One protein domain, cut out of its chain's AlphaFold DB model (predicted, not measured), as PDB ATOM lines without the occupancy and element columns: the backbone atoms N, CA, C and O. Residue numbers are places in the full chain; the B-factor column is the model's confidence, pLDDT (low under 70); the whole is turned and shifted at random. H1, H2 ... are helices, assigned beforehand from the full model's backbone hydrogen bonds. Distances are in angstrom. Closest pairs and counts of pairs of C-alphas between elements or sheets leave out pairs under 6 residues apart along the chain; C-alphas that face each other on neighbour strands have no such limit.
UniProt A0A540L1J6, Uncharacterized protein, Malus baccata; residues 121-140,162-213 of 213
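What this domain is: This is residues 121 to 140 and 162 to 213 of the 213 residues of an uncharacterized protein of Malus baccata (UniProt A0A540L1J6). The long helix H3 makes the length of a rod, with H1 side by side with part of it and short H2 crosswise near its first residues; residues 205 to 213 stick out. The 72 printed residues include three named helices, in order H1, H2, H3, and no named strand: all helix. The whole is loose, radius of gyration of the C-alphas 14.6 A, spanning 51 by 25 by 19 A.

How they stand to each other: H3, residues 187 to 211, touches H1, residues 126 to 140, the same way at a shallow tilt of 17 degrees, with residues 192 to 200 and 127 to 131 alone; the closest C-alphas, of Asp 193 and Thr 128, are 5.8 A apart. H2, residues 172 to 178, is close to H3 but not clearly touching, about perpendicular at 87 degrees; their closest C-alphas, of Tyr 178 and Lys 189, are 7.0 A apart. H1 and H2 are only just apart, closest C-alphas 8.2 A. O i to N i+4 pairs are within hydrogen-bond range throughout H2, 9 of 11 in H1, 18 of 21 in H3.

Where its parts are: H3, 35.6 A long, ends at C-alpha 211 (-64.207, -8.274, -51.723), with a kink of 27 degrees near residue 205. H1, 21.6 A, begins at C-alpha 126 (-41.940, -2.467, -35.267); H2 is 10.0 A.

The domain as a whole: Residues 141 to 161 are not printed; C-alphas 140 and 162 are 21.7 A apart. pLDDT is under 70 at residues 121 to 124, 127, 134 to 140 and 203 to 213.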
ATOM      1  N   GLY A 121     -33.498 -13.476 -32.744       54.88
ATOM      2  CA  GLY A 121     -34.493 -14.117 -33.620       54.88
ATOM      3  C   GLY A 121     -35.967 -13.922 -33.230       54.88
ATOM      4  O   GLY A 121     -36.835 -14.309 -34.000       54.88
ATOM      5  N   MET A 122     -36.267 -13.290 -32.088       55.72
ATOM      6  CA  MET A 122     -37.636 -13.048 -31.596       55.72
ATOM      7  C   MET A 122     -37.925 -11.557 -31.372       55.72
ATOM      8  O   MET A 122     -38.599 -11.159 -30.424       55.72
ATOM      9  N   TYR A 123     -37.379 -10.707 -32.236       54.44
ATOM     10  CA  TYR A 123     -37.787  -9.309 -32.324       54.44
ATOM     11  C   TYR A 123     -38.371  -9.135 -33.705       54.44
ATOM     12  O   TYR A 123     -37.629  -8.881 -34.649       54.44
ATOM     13  N   SER A 124     -39.687  -9.273 -33.813       62.53
ATOM     14  CA  SER A 124     -40.350  -8.706 -34.969       62.53
ATOM     15  C   SER A 124     -40.054  -7.213 -34.974       62.53
ATOM     16  O   SER A 124     -40.180  -6.533 -33.946       62.53
ATOM     17  N   SER A 125     -39.594  -6.705 -36.105       70.00
ATOM     18  CA  SER A 125     -39.460  -5.270 -36.300       70.00
ATOM     19  C   SER A 125     -40.776  -4.541 -35.942       70.00
ATOM     20  O   SER A 125     -41.857  -5.119 -36.079       70.00
ATOM     21  N   PRO A 126     -40.733  -3.268 -35.492       70.00
ATOM     22  CA  PRO A 126     -41.940  -2.467 -35.267       70.00
ATOM     23  C   PRO A 126     -42.895  -2.465 -36.464       70.00
ATOM     24  O   PRO A 126     -44.109  -2.429 -36.278       70.00
ATOM     25  N   VAL A 127     -42.344  -2.522 -37.680       68.50
ATOM     26  CA  VAL A 127     -43.111  -2.624 -38.922       68.50
ATOM     27  C   VAL A 127     -43.748  -3.999 -39.047       68.50
ATOM     28  O   VAL A 127     -44.959  -4.063 -39.236       68.50
ATOM     29  N   THR A 128     -42.987  -5.082 -38.870       72.88
ATOM     30  CA  THR A 128     -43.527  -6.447 -38.831       72.88
ATOM     31  C   THR A 128     -44.669  -6.550 -37.818       72.88
ATOM     32  O   THR A 128     -45.756  -6.999 -38.165       72.88
ATOM     33  N   ASN A 129     -44.480  -6.060 -36.591       74.56
ATOM     34  CA  ASN A 129     -45.511  -6.106 -35.554       74.56
ATOM     35  C   ASN A 129     -46.765  -5.306 -35.945       74.56
ATOM     36  O   ASN A 129     -47.878  -5.814 -35.851       74.56
ATOM     37  N   ALA A 130     -46.593  -4.083 -36.453       74.38
ATOM     38  CA  ALA A 130     -47.720  -3.272 -36.906       74.38
ATOM     39  C   ALA A 130     -48.474  -3.914 -38.082       74.38
ATOM     40  O   ALA A 130     -49.691  -3.784 -38.190       74.38
ATOM     41  N   LEU A 131     -47.762  -4.633 -38.946       74.44
ATOM     42  CA  LEU A 131     -48.335  -5.328 -40.088       74.44
ATOM     43  C   LEU A 131     -49.126  -6.572 -39.673       74.44
ATOM     44  O   LEU A 131     -50.221  -6.802 -40.186       74.44
ATOM     45  N   TRP A 132     -48.613  -7.334 -38.705       70.75
ATOM     46  CA  TRP A 132     -49.335  -8.436 -38.068       70.75
ATOM     47  C   TRP A 132     -50.611  -7.943 -37.382       70.75
ATOM     48  O   TRP A 132     -51.683  -8.501 -37.612       70.75
ATOM     49  N   GLU A 133     -50.523  -6.854 -36.618       70.88
ATOM     50  CA  GLU A 133     -51.687  -6.227 -35.982       70.88
ATOM     51  C   GLU A 133     -52.714  -5.735 -37.013       70.88
ATOM     52  O   GLU A 133     -53.917  -5.946 -36.837       70.88
ATOM     53  N   ALA A 134     -52.264  -5.108 -38.106       67.50
ATOM     54  CA  ALA A 134     -53.138  -4.661 -39.187       67.50
ATOM     55  C   ALA A 134     -53.854  -5.842 -39.850       67.50
ATOM     56  O   ALA A 134     -55.069  -5.789 -40.040       67.50
ATOM     57  N   ARG A 135     -53.129  -6.934 -40.128       65.44
ATOM     58  CA  ARG A 135     -53.715  -8.158 -40.677       65.44
ATOM     59  C   ARG A 135     -54.794  -8.701 -39.749       65.44
ATOM     60  O   ARG A 135     -55.907  -8.911 -40.208       65.44
ATOM     61  N   SER A 136     -54.509  -8.866 -38.459       62.38
ATOM     62  CA  SER A 136     -55.479  -9.387 -37.487       62.38
ATOM     63  C   SER A 136     -56.755  -8.544 -37.387       62.38
ATOM     64  O   SER A 136     -57.832  -9.101 -37.194       62.38
ATOM     65  N   ARG A 137     -56.666  -7.222 -37.570       62.28
ATOM     66  CA  ARG A 137     -57.840  -6.330 -37.582       62.28
ATOM     67  C   ARG A 137     -58.700  -6.484 -38.836       62.28
ATOM     68  O   ARG A 137     -59.913  -6.386 -38.733       62.28
ATOM     69  N   MET A 138     -58.102  -6.790 -39.989       56.28
ATOM     70  CA  MET A 138     -58.851  -7.029 -41.233       56.28
ATOM     71  C   MET A 138     -59.731  -8.292 -41.188       56.28
ATOM     72  O   MET A 138     -60.648  -8.409 -41.991       56.28
ATOM     73  N   TYR A 139     -59.475  -9.225 -40.263       53.59
ATOM     74  CA  TYR A 139     -60.264 -10.455 -40.101       53.59
ATOM     75  C   TYR A 139     -61.375 -10.362 -39.046       53.59
ATOM     76  O   TYR A 139     -62.256 -11.213 -39.040       53.59
ATOM     77  N   GLY A 140     -61.347  -9.364 -38.154       54.09
ATOM     78  CA  GLY A 140     -62.322  -9.250 -37.061       54.09
ATOM     79  C   GLY A 140     -63.740  -8.885 -37.512       54.09
ATOM     80  O   GLY A 140     -64.693  -9.267 -36.843       54.09
ATOM     81  N   THR A 162     -47.958  -0.569 -52.028       78.00
ATOM     82  CA  THR A 162     -47.847  -0.435 -50.575       78.00
ATOM     83  C   THR A 162     -46.467   0.137 -50.275       78.00
ATOM     84  O   THR A 162     -45.471  -0.333 -50.822       78.00
ATOM     85  N   SER A 163     -46.399   1.194 -49.470       81.19
ATOM     86  CA  SER A 163     -45.149   1.879 -49.135       81.19
ATOM     87  C   SER A 163     -45.078   2.154 -47.645       81.19
ATOM     88  O   SER A 163     -46.087   2.495 -47.034       81.19
ATOM     89  N   ILE A 164     -43.874   2.060 -47.090       83.38
ATOM     90  CA  ILE A 164     -43.591   2.333 -45.682       83.38
ATOM     91  C   ILE A 164     -42.612   3.502 -45.619       83.38
ATOM     92  O   ILE A 164     -41.585   3.491 -46.298       83.38
ATOM     93  N   LEU A 165     -42.938   4.519 -44.821       88.88
ATOM     94  CA  LEU A 165     -42.094   5.695 -44.628       88.88
ATOM     95  C   LEU A 165     -41.416   5.648 -43.254       88.88
ATOM     96  O   LEU A 165     -42.073   5.797 -42.225       88.88
ATOM     97  N   TYR A 166     -40.090   5.519 -43.243       86.62
ATOM     98  CA  TYR A 166     -39.291   5.572 -42.019       86.62
ATOM     99  C   TYR A 166     -38.883   7.007 -41.692       86.62
ATOM    100  O   TYR A 166     -38.143   7.649 -42.437       86.62
ATOM    101  N   LYS A 167     -39.316   7.516 -40.538       89.44
ATOM    102  CA  LYS A 167     -38.999   8.878 -40.085       89.44
ATOM    103  C   LYS A 167     -37.756   8.917 -39.188       89.44
ATOM    104  O   LYS A 167     -37.818   9.397 -38.060       89.44
ATOM    105  N   PHE A 168     -36.614   8.432 -39.684       88.19
ATOM    106  CA  PHE A 168     -35.373   8.350 -38.892       88.19
ATOM    107  C   PHE A 168     -34.877   9.704 -38.362       88.19
ATOM    108  O   PHE A 168     -34.229   9.754 -37.315       88.19
ATOM    109  N   SER A 169     -35.185  10.794 -39.066       87.38
ATOM    110  CA  SER A 169     -34.771  12.143 -38.672       87.38
ATOM    111  C   SER A 169     -35.535  12.667 -37.454       87.38
ATOM    112  O   SER A 169     -34.933  13.310 -36.600       87.38
ATOM    113  N   SER A 170     -36.840  12.392 -37.354       88.94
ATOM    114  CA  SER A 170     -37.686  12.914 -36.272       88.94
ATOM    115  C   SER A 170     -37.883  11.924 -35.123       88.94
ATOM    116  O   SER A 170     -38.027  12.347 -33.981       88.94
ATOM    117  N   ASP A 171     -37.884  10.615 -35.392       86.56
ATOM    118  CA  ASP A 171     -38.111   9.589 -34.372       86.56
ATOM    119  C   ASP A 171     -36.790   8.945 -33.926       86.56
ATOM    120  O   ASP A 171     -36.220   8.069 -34.583       86.56
ATOM    121  N   TYR A 172     -36.295   9.397 -32.772       85.62
ATOM    122  CA  TYR A 172     -35.086   8.854 -32.152       85.62
ATOM    123  C   TYR A 172     -35.245   7.388 -31.724       85.62
ATOM    124  O   TYR A 172     -34.291   6.620 -31.845       85.62
ATOM    125  N   LYS A 173     -36.432   6.975 -31.264       83.69
ATOM    126  CA  LYS A 173     -36.663   5.595 -30.810       83.69
ATOM    127  C   LYS A 173     -36.624   4.635 -31.992       83.69
ATOM    128  O   LYS A 173     -35.934   3.618 -31.920       83.69
ATOM    129  N   LEU A 174     -37.302   4.992 -33.085       83.88
ATOM    130  CA  LEU A 174     -37.256   4.235 -34.335       83.88
ATOM    131  C   LEU A 174     -35.821   4.160 -34.858       83.88
ATOM    132  O   LEU A 174     -35.316   3.082 -35.151       83.88
ATOM    133  N   ARG A 175     -35.119   5.294 -34.918       88.19
ATOM    134  CA  ARG A 175     -33.725   5.328 -35.365       88.19
ATOM    135  C   ARG A 175     -32.836   4.397 -34.545       88.19
ATOM    136  O   ARG A 175     -32.116   3.607 -35.142       88.19
ATOM    137  N   GLU A 176     -32.915   4.420 -33.216       87.75
ATOM    138  CA  GLU A 176     -32.057   3.577 -32.373       87.75
ATOM    139  C   GLU A 176     -32.339   2.078 -32.556       87.75
ATOM    140  O   GLU A 176     -31.417   1.265 -32.593       87.75
ATOM    141  N   GLN A 177     -33.597   1.694 -32.781       85.75
ATOM    142  CA  GLN A 177     -33.960   0.297 -33.048       85.75
ATOM    143  C   GLN A 177     -33.395  -0.250 -34.364       85.75
ATOM    144  O   GLN A 177     -33.188  -1.466 -34.478       85.75
ATOM    145  N   TYR A 178     -33.167   0.630 -35.339       87.81
ATOM    146  CA  TYR A 178     -32.612   0.305 -36.651       87.81
ATOM    147  C   TYR A 178     -31.115   0.618 -36.749       87.81
ATOM    148  O   TYR A 178     -30.496   0.267 -37.751       87.81
ATOM    149  N   ARG A 179     -30.502   1.213 -35.719       91.31
ATOM    150  CA  ARG A 179     -29.089   1.603 -35.711       91.31
ATOM    151  C   ARG A 179     -28.193   0.489 -35.182       91.31
ATOM    152  O   ARG A 179     -28.480  -0.132 -34.158       91.31
ATOM    153  N   ASN A 180     -27.107   0.207 -35.888       88.06
ATOM    154  CA  ASN A 180     -26.063  -0.724 -35.472       88.06
ATOM    155  C   ASN A 180     -25.024  -0.010 -34.568       88.06
ATOM    156  O   ASN A 180     -25.029   1.219 -34.482       88.06
ATOM    157  N   PRO A 181     -24.119  -0.747 -33.896       87.88
ATOM    158  CA  PRO A 181     -23.091  -0.143 -33.038       87.88
ATOM    159  C   PRO A 181     -22.154   0.848 -33.754       87.88
ATOM    160  O   PRO A 181     -21.552   1.697 -33.110       87.88
ATOM    161  N   TRP A 182     -22.075   0.778 -35.084       89.75
ATOM    162  CA  TRP A 182     -21.295   1.663 -35.953       89.75
ATOM    163  C   TRP A 182     -22.133   2.787 -36.583       89.75
ATOM    164  O   TRP A 182     -21.763   3.329 -37.620       89.75
ATOM    165  N   ASN A 183     -23.278   3.139 -35.987       85.88
ATOM    166  CA  ASN A 183     -24.172   4.206 -36.455       85.88
ATOM    167  C   ASN A 183     -24.798   3.978 -37.854       85.88
ATOM    168  O   ASN A 183     -25.468   4.862 -38.380       85.88
ATOM    169  N   GLY A 184     -24.618   2.799 -38.451       88.69
ATOM    170  CA  GLY A 184     -25.243   2.380 -39.708       88.69
ATOM    171  C   GLY A 184     -26.588   1.680 -39.501       88.69
ATOM    172  O   GLY A 184     -27.005   1.420 -38.372       88.69
ATOM    173  N   ILE A 185     -27.273   1.339 -40.593       89.56
ATOM    174  CA  ILE A 185     -28.577   0.659 -40.544       89.56
ATOM    175  C   ILE A 185     -28.391  -0.855 -40.344       89.56
ATOM    176  O   ILE A 185     -27.525  -1.488 -40.951       89.56
ATOM    177  N   ARG A 186     -29.230  -1.462 -39.500       90.31
ATOM    178  CA  ARG A 186     -29.351  -2.916 -39.327       90.31
ATOM    179  C   ARG A 186     -30.100  -3.514 -40.517       90.31
ATOM    180  O   ARG A 186     -31.314  -3.688 -40.462       90.31
ATOM    181  N   MET A 187     -29.365  -3.864 -41.573       89.12
ATOM    182  CA  MET A 187     -29.940  -4.426 -42.803       89.12
ATOM    183  C   MET A 187     -30.828  -5.654 -42.568       89.12
ATOM    184  O   MET A 187     -31.843  -5.783 -43.236       89.12
ATOM    185  N   GLY A 188     -30.516  -6.503 -41.581       88.75
ATOM    186  CA  GLY A 188     -31.360  -7.654 -41.235       88.75
ATOM    187  C   GLY A 188     -32.802  -7.277 -40.870       88.75
ATOM    188  O   GLY A 188     -33.725  -7.929 -41.337       88.75
ATOM    189  N   LYS A 189     -33.009  -6.176 -40.130       84.75
ATOM    190  CA  LYS A 189     -34.359  -5.670 -39.819       84.75
ATOM    191  C   LYS A 189     -35.065  -5.099 -41.038       84.75
ATOM    192  O   LYS A 189     -36.264  -5.259 -41.188       84.75
ATOM    193  N   LEU A 190     -34.313  -4.436 -41.916       88.62
ATOM    194  CA  LEU A 190     -34.884  -3.908 -43.148       88.62
ATOM    195  C   LEU A 190     -35.337  -5.041 -44.079       88.62
ATOM    196  O   LEU A 190     -36.386  -4.930 -44.698       88.62
ATOM    197  N   LEU A 191     -34.562  -6.125 -44.172       88.75
ATOM    198  CA  LEU A 191     -34.932  -7.304 -44.957       88.75
ATOM    199  C   LEU A 191     -36.160  -8.010 -44.379       88.75
ATOM    200  O   LEU A 191     -37.034  -8.404 -45.140       88.75
ATOM    201  N   GLU A 192     -36.253  -8.107 -43.056       87.94
ATOM    202  CA  GLU A 192     -37.443  -8.614 -42.373       87.94
ATOM    203  C   GLU A 192     -38.690  -7.768 -42.693       87.94
ATOM    204  O   GLU A 192     -39.732  -8.313 -43.044       87.94
ATOM    205  N   ASP A 193     -38.573  -6.438 -42.660       87.44
ATOM    206  CA  ASP A 193     -39.673  -5.527 -43.004       87.44
ATOM    207  C   ASP A 193     -40.109  -5.649 -44.458       87.44
ATOM    208  O   ASP A 193     -41.298  -5.554 -44.768       87.44
ATOM    209  N   LEU A 194     -39.146  -5.843 -45.358       89.38
ATOM    210  CA  LEU A 194     -39.416  -6.065 -46.770       89.38
ATOM    211  C   LEU A 194     -40.129  -7.400 -47.000       89.38
ATOM    212  O   LEU A 194     -41.071  -7.436 -47.789       89.38
ATOM    213  N   ASP A 195     -39.727  -8.462 -46.302       86.56
ATOM    214  CA  ASP A 195     -40.386  -9.770 -46.368       86.56
ATOM    215  C   ASP A 195     -41.822  -9.704 -45.822       86.56
ATOM    216  O   ASP A 195     -42.777 -10.112 -46.488       86.56
ATOM    217  N   ALA A 196     -42.011  -9.057 -44.670       84.75
ATOM    218  CA  ALA A 196     -43.331  -8.826 -44.096       84.75
ATOM    219  C   ALA A 196     -44.226  -8.002 -45.048       84.75
ATOM    220  O   ALA A 196     -45.395  -8.341 -45.285       84.75
ATOM    221  N   LEU A 197     -43.674  -6.942 -45.650       86.69
ATOM    222  CA  LEU A 197     -44.365  -6.109 -46.635       86.69
ATOM    223  C   LEU A 197     -44.747  -6.909 -47.886       86.69
ATOM    224  O   LEU A 197     -45.873  -6.772 -48.370       86.69
ATOM    225  N   ALA A 198     -43.857  -7.771 -48.382       84.62
ATOM    226  CA  ALA A 198     -44.145  -8.671 -49.495       84.62
ATOM    227  C   ALA A 198     -45.299  -9.624 -49.151       84.62
ATOM    228  O   ALA A 198     -46.238  -9.755 -49.942       84.62
ATOM    229  N   GLY A 199     -45.301 -10.192 -47.941       82.62
ATOM    230  CA  GLY A 199     -46.409 -10.996 -47.422       82.62
ATOM    231  C   GLY A 199     -47.741 -10.239 -47.399       82.62
ATOM    232  O   GLY A 199     -48.783 -10.800 -47.733       82.62
ATOM    233  N   THR A 200     -47.721  -8.939 -47.103       76.88
ATOM    234  CA  THR A 200     -48.927  -8.089 -47.145       76.88
ATOM    235  C   THR A 200     -49.384  -7.768 -48.558       76.88
ATOM    236  O   THR A 200     -50.586  -7.754 -48.823       76.88
ATOM    237  N   ILE A 201     -48.461  -7.539 -49.491       77.88
ATOM    238  CA  ILE A 201     -48.808  -7.334 -50.903       77.88
ATOM    239  C   ILE A 201     -49.425  -8.613 -51.475       77.88
ATOM    240  O   ILE A 201     -50.450  -8.539 -52.159       77.88
ATOM    241  N   ALA A 202     -48.857  -9.778 -51.152       74.50
ATOM    242  CA  ALA A 202     -49.420 -11.077 -51.507       74.50
ATOM    243  C   ALA A 202     -50.810 -11.266 -50.883       74.50
ATOM    244  O   ALA A 202     -51.752 -11.627 -51.587       74.50
ATOM    245  N   PHE A 203     -50.967 -10.926 -49.600       68.88
ATOM    246  CA  PHE A 203     -52.252 -10.972 -48.907       68.88
ATOM    247  C   PHE A 203     -53.301 -10.069 -49.567       68.88
ATOM    248  O   PHE A 203     -54.365 -10.547 -49.931       68.88
ATOM    249  N   LYS A 204     -53.007  -8.789 -49.817       68.38
ATOM    250  CA  LYS A 204     -53.936  -7.845 -50.468       68.38
ATOM    251  C   LYS A 204     -54.276  -8.261 -51.903       68.38
ATOM    252  O   LYS A 204     -55.406  -8.069 -52.355       68.38
ATOM    253  N   SER A 205     -53.314  -8.819 -52.631       65.44
ATOM    254  CA  SER A 205     -53.522  -9.263 -54.012       65.44
ATOM    255  C   SER A 205     -54.392 -10.520 -54.076       65.44
ATOM    256  O   SER A 205     -55.300 -10.564 -54.896       65.44
ATOM    257  N   CYS A 206     -54.183 -11.478 -53.168       61.88
ATOM    258  CA  CYS A 206     -54.954 -12.722 -53.108       61.88
ATOM    259  C   CYS A 206     -56.328 -12.541 -52.424       61.88
ATOM    260  O   CYS A 206     -57.318 -13.122 -52.850       61.88
ATOM    261  N   TRP A 207     -56.419 -11.682 -51.401       54.91
ATOM    262  CA  TRP A 207     -57.619 -11.515 -50.572       54.91
ATOM    263  C   TRP A 207     -58.638 -10.528 -51.138       54.91
ATOM    264  O   TRP A 207     -59.818 -10.843 -51.195       54.91
ATOM    265  N   VAL A 208     -58.220  -9.342 -51.603       50.06
ATOM    266  CA  VAL A 208     -59.171  -8.339 -52.140       50.06
ATOM    267  C   VAL A 208     -59.806  -8.823 -53.440       50.06
ATOM    268  O   VAL A 208     -60.689  -8.149 -53.956       50.06
ATOM    269  N   GLY A 209     -59.334  -9.950 -54.011       47.81
ATOM    270  CA  GLY A 209     -60.088 -10.664 -55.039       47.81
ATOM    271  C   GLY A 209     -61.511 -10.768 -54.525       47.81
ATOM    272  O   GLY A 209     -62.366 -10.044 -55.001       47.81
ATOM    273  N   ILE A 210     -61.676 -11.415 -53.376       47.44
ATOM    274  CA  ILE A 210     -62.928 -11.806 -52.725       47.44
ATOM    275  C   ILE A 210     -63.890 -10.640 -52.375       47.44
ATOM    276  O   ILE A 210     -65.052 -10.905 -52.097       47.44
ATOM    277  N   HIS A 211     -63.474  -9.363 -52.404       43.50
ATOM    278  CA  HIS A 211     -64.207  -8.274 -51.723       43.50
ATOM    279  C   HIS A 211     -64.610  -7.040 -52.560       43.50
ATOM    280  O   HIS A 211     -65.125  -6.085 -51.986       43.50
ATOM    281  N   ASN A 212     -64.379  -7.019 -53.880       39.69
ATOM    282  CA  ASN A 212     -64.928  -5.979 -54.774       39.69
ATOM    283  C   ASN A 212     -66.149  -6.513 -55.540       39.69
ATOM    284  O   ASN A 212     -66.093  -6.694 -56.757       39.69
ATOM    285  N   MET A 213     -67.225  -6.772 -54.799       37.66
ATOM    286  CA  MET A 213     -68.581  -6.936 -55.321       37.66
ATOM    287  C   MET A 213     -69.524  -6.061 -54.505       37.66
ATOM    288  O   MET A 213     -69.332  -6.020 -53.269       37.66
TER     289      MET A 213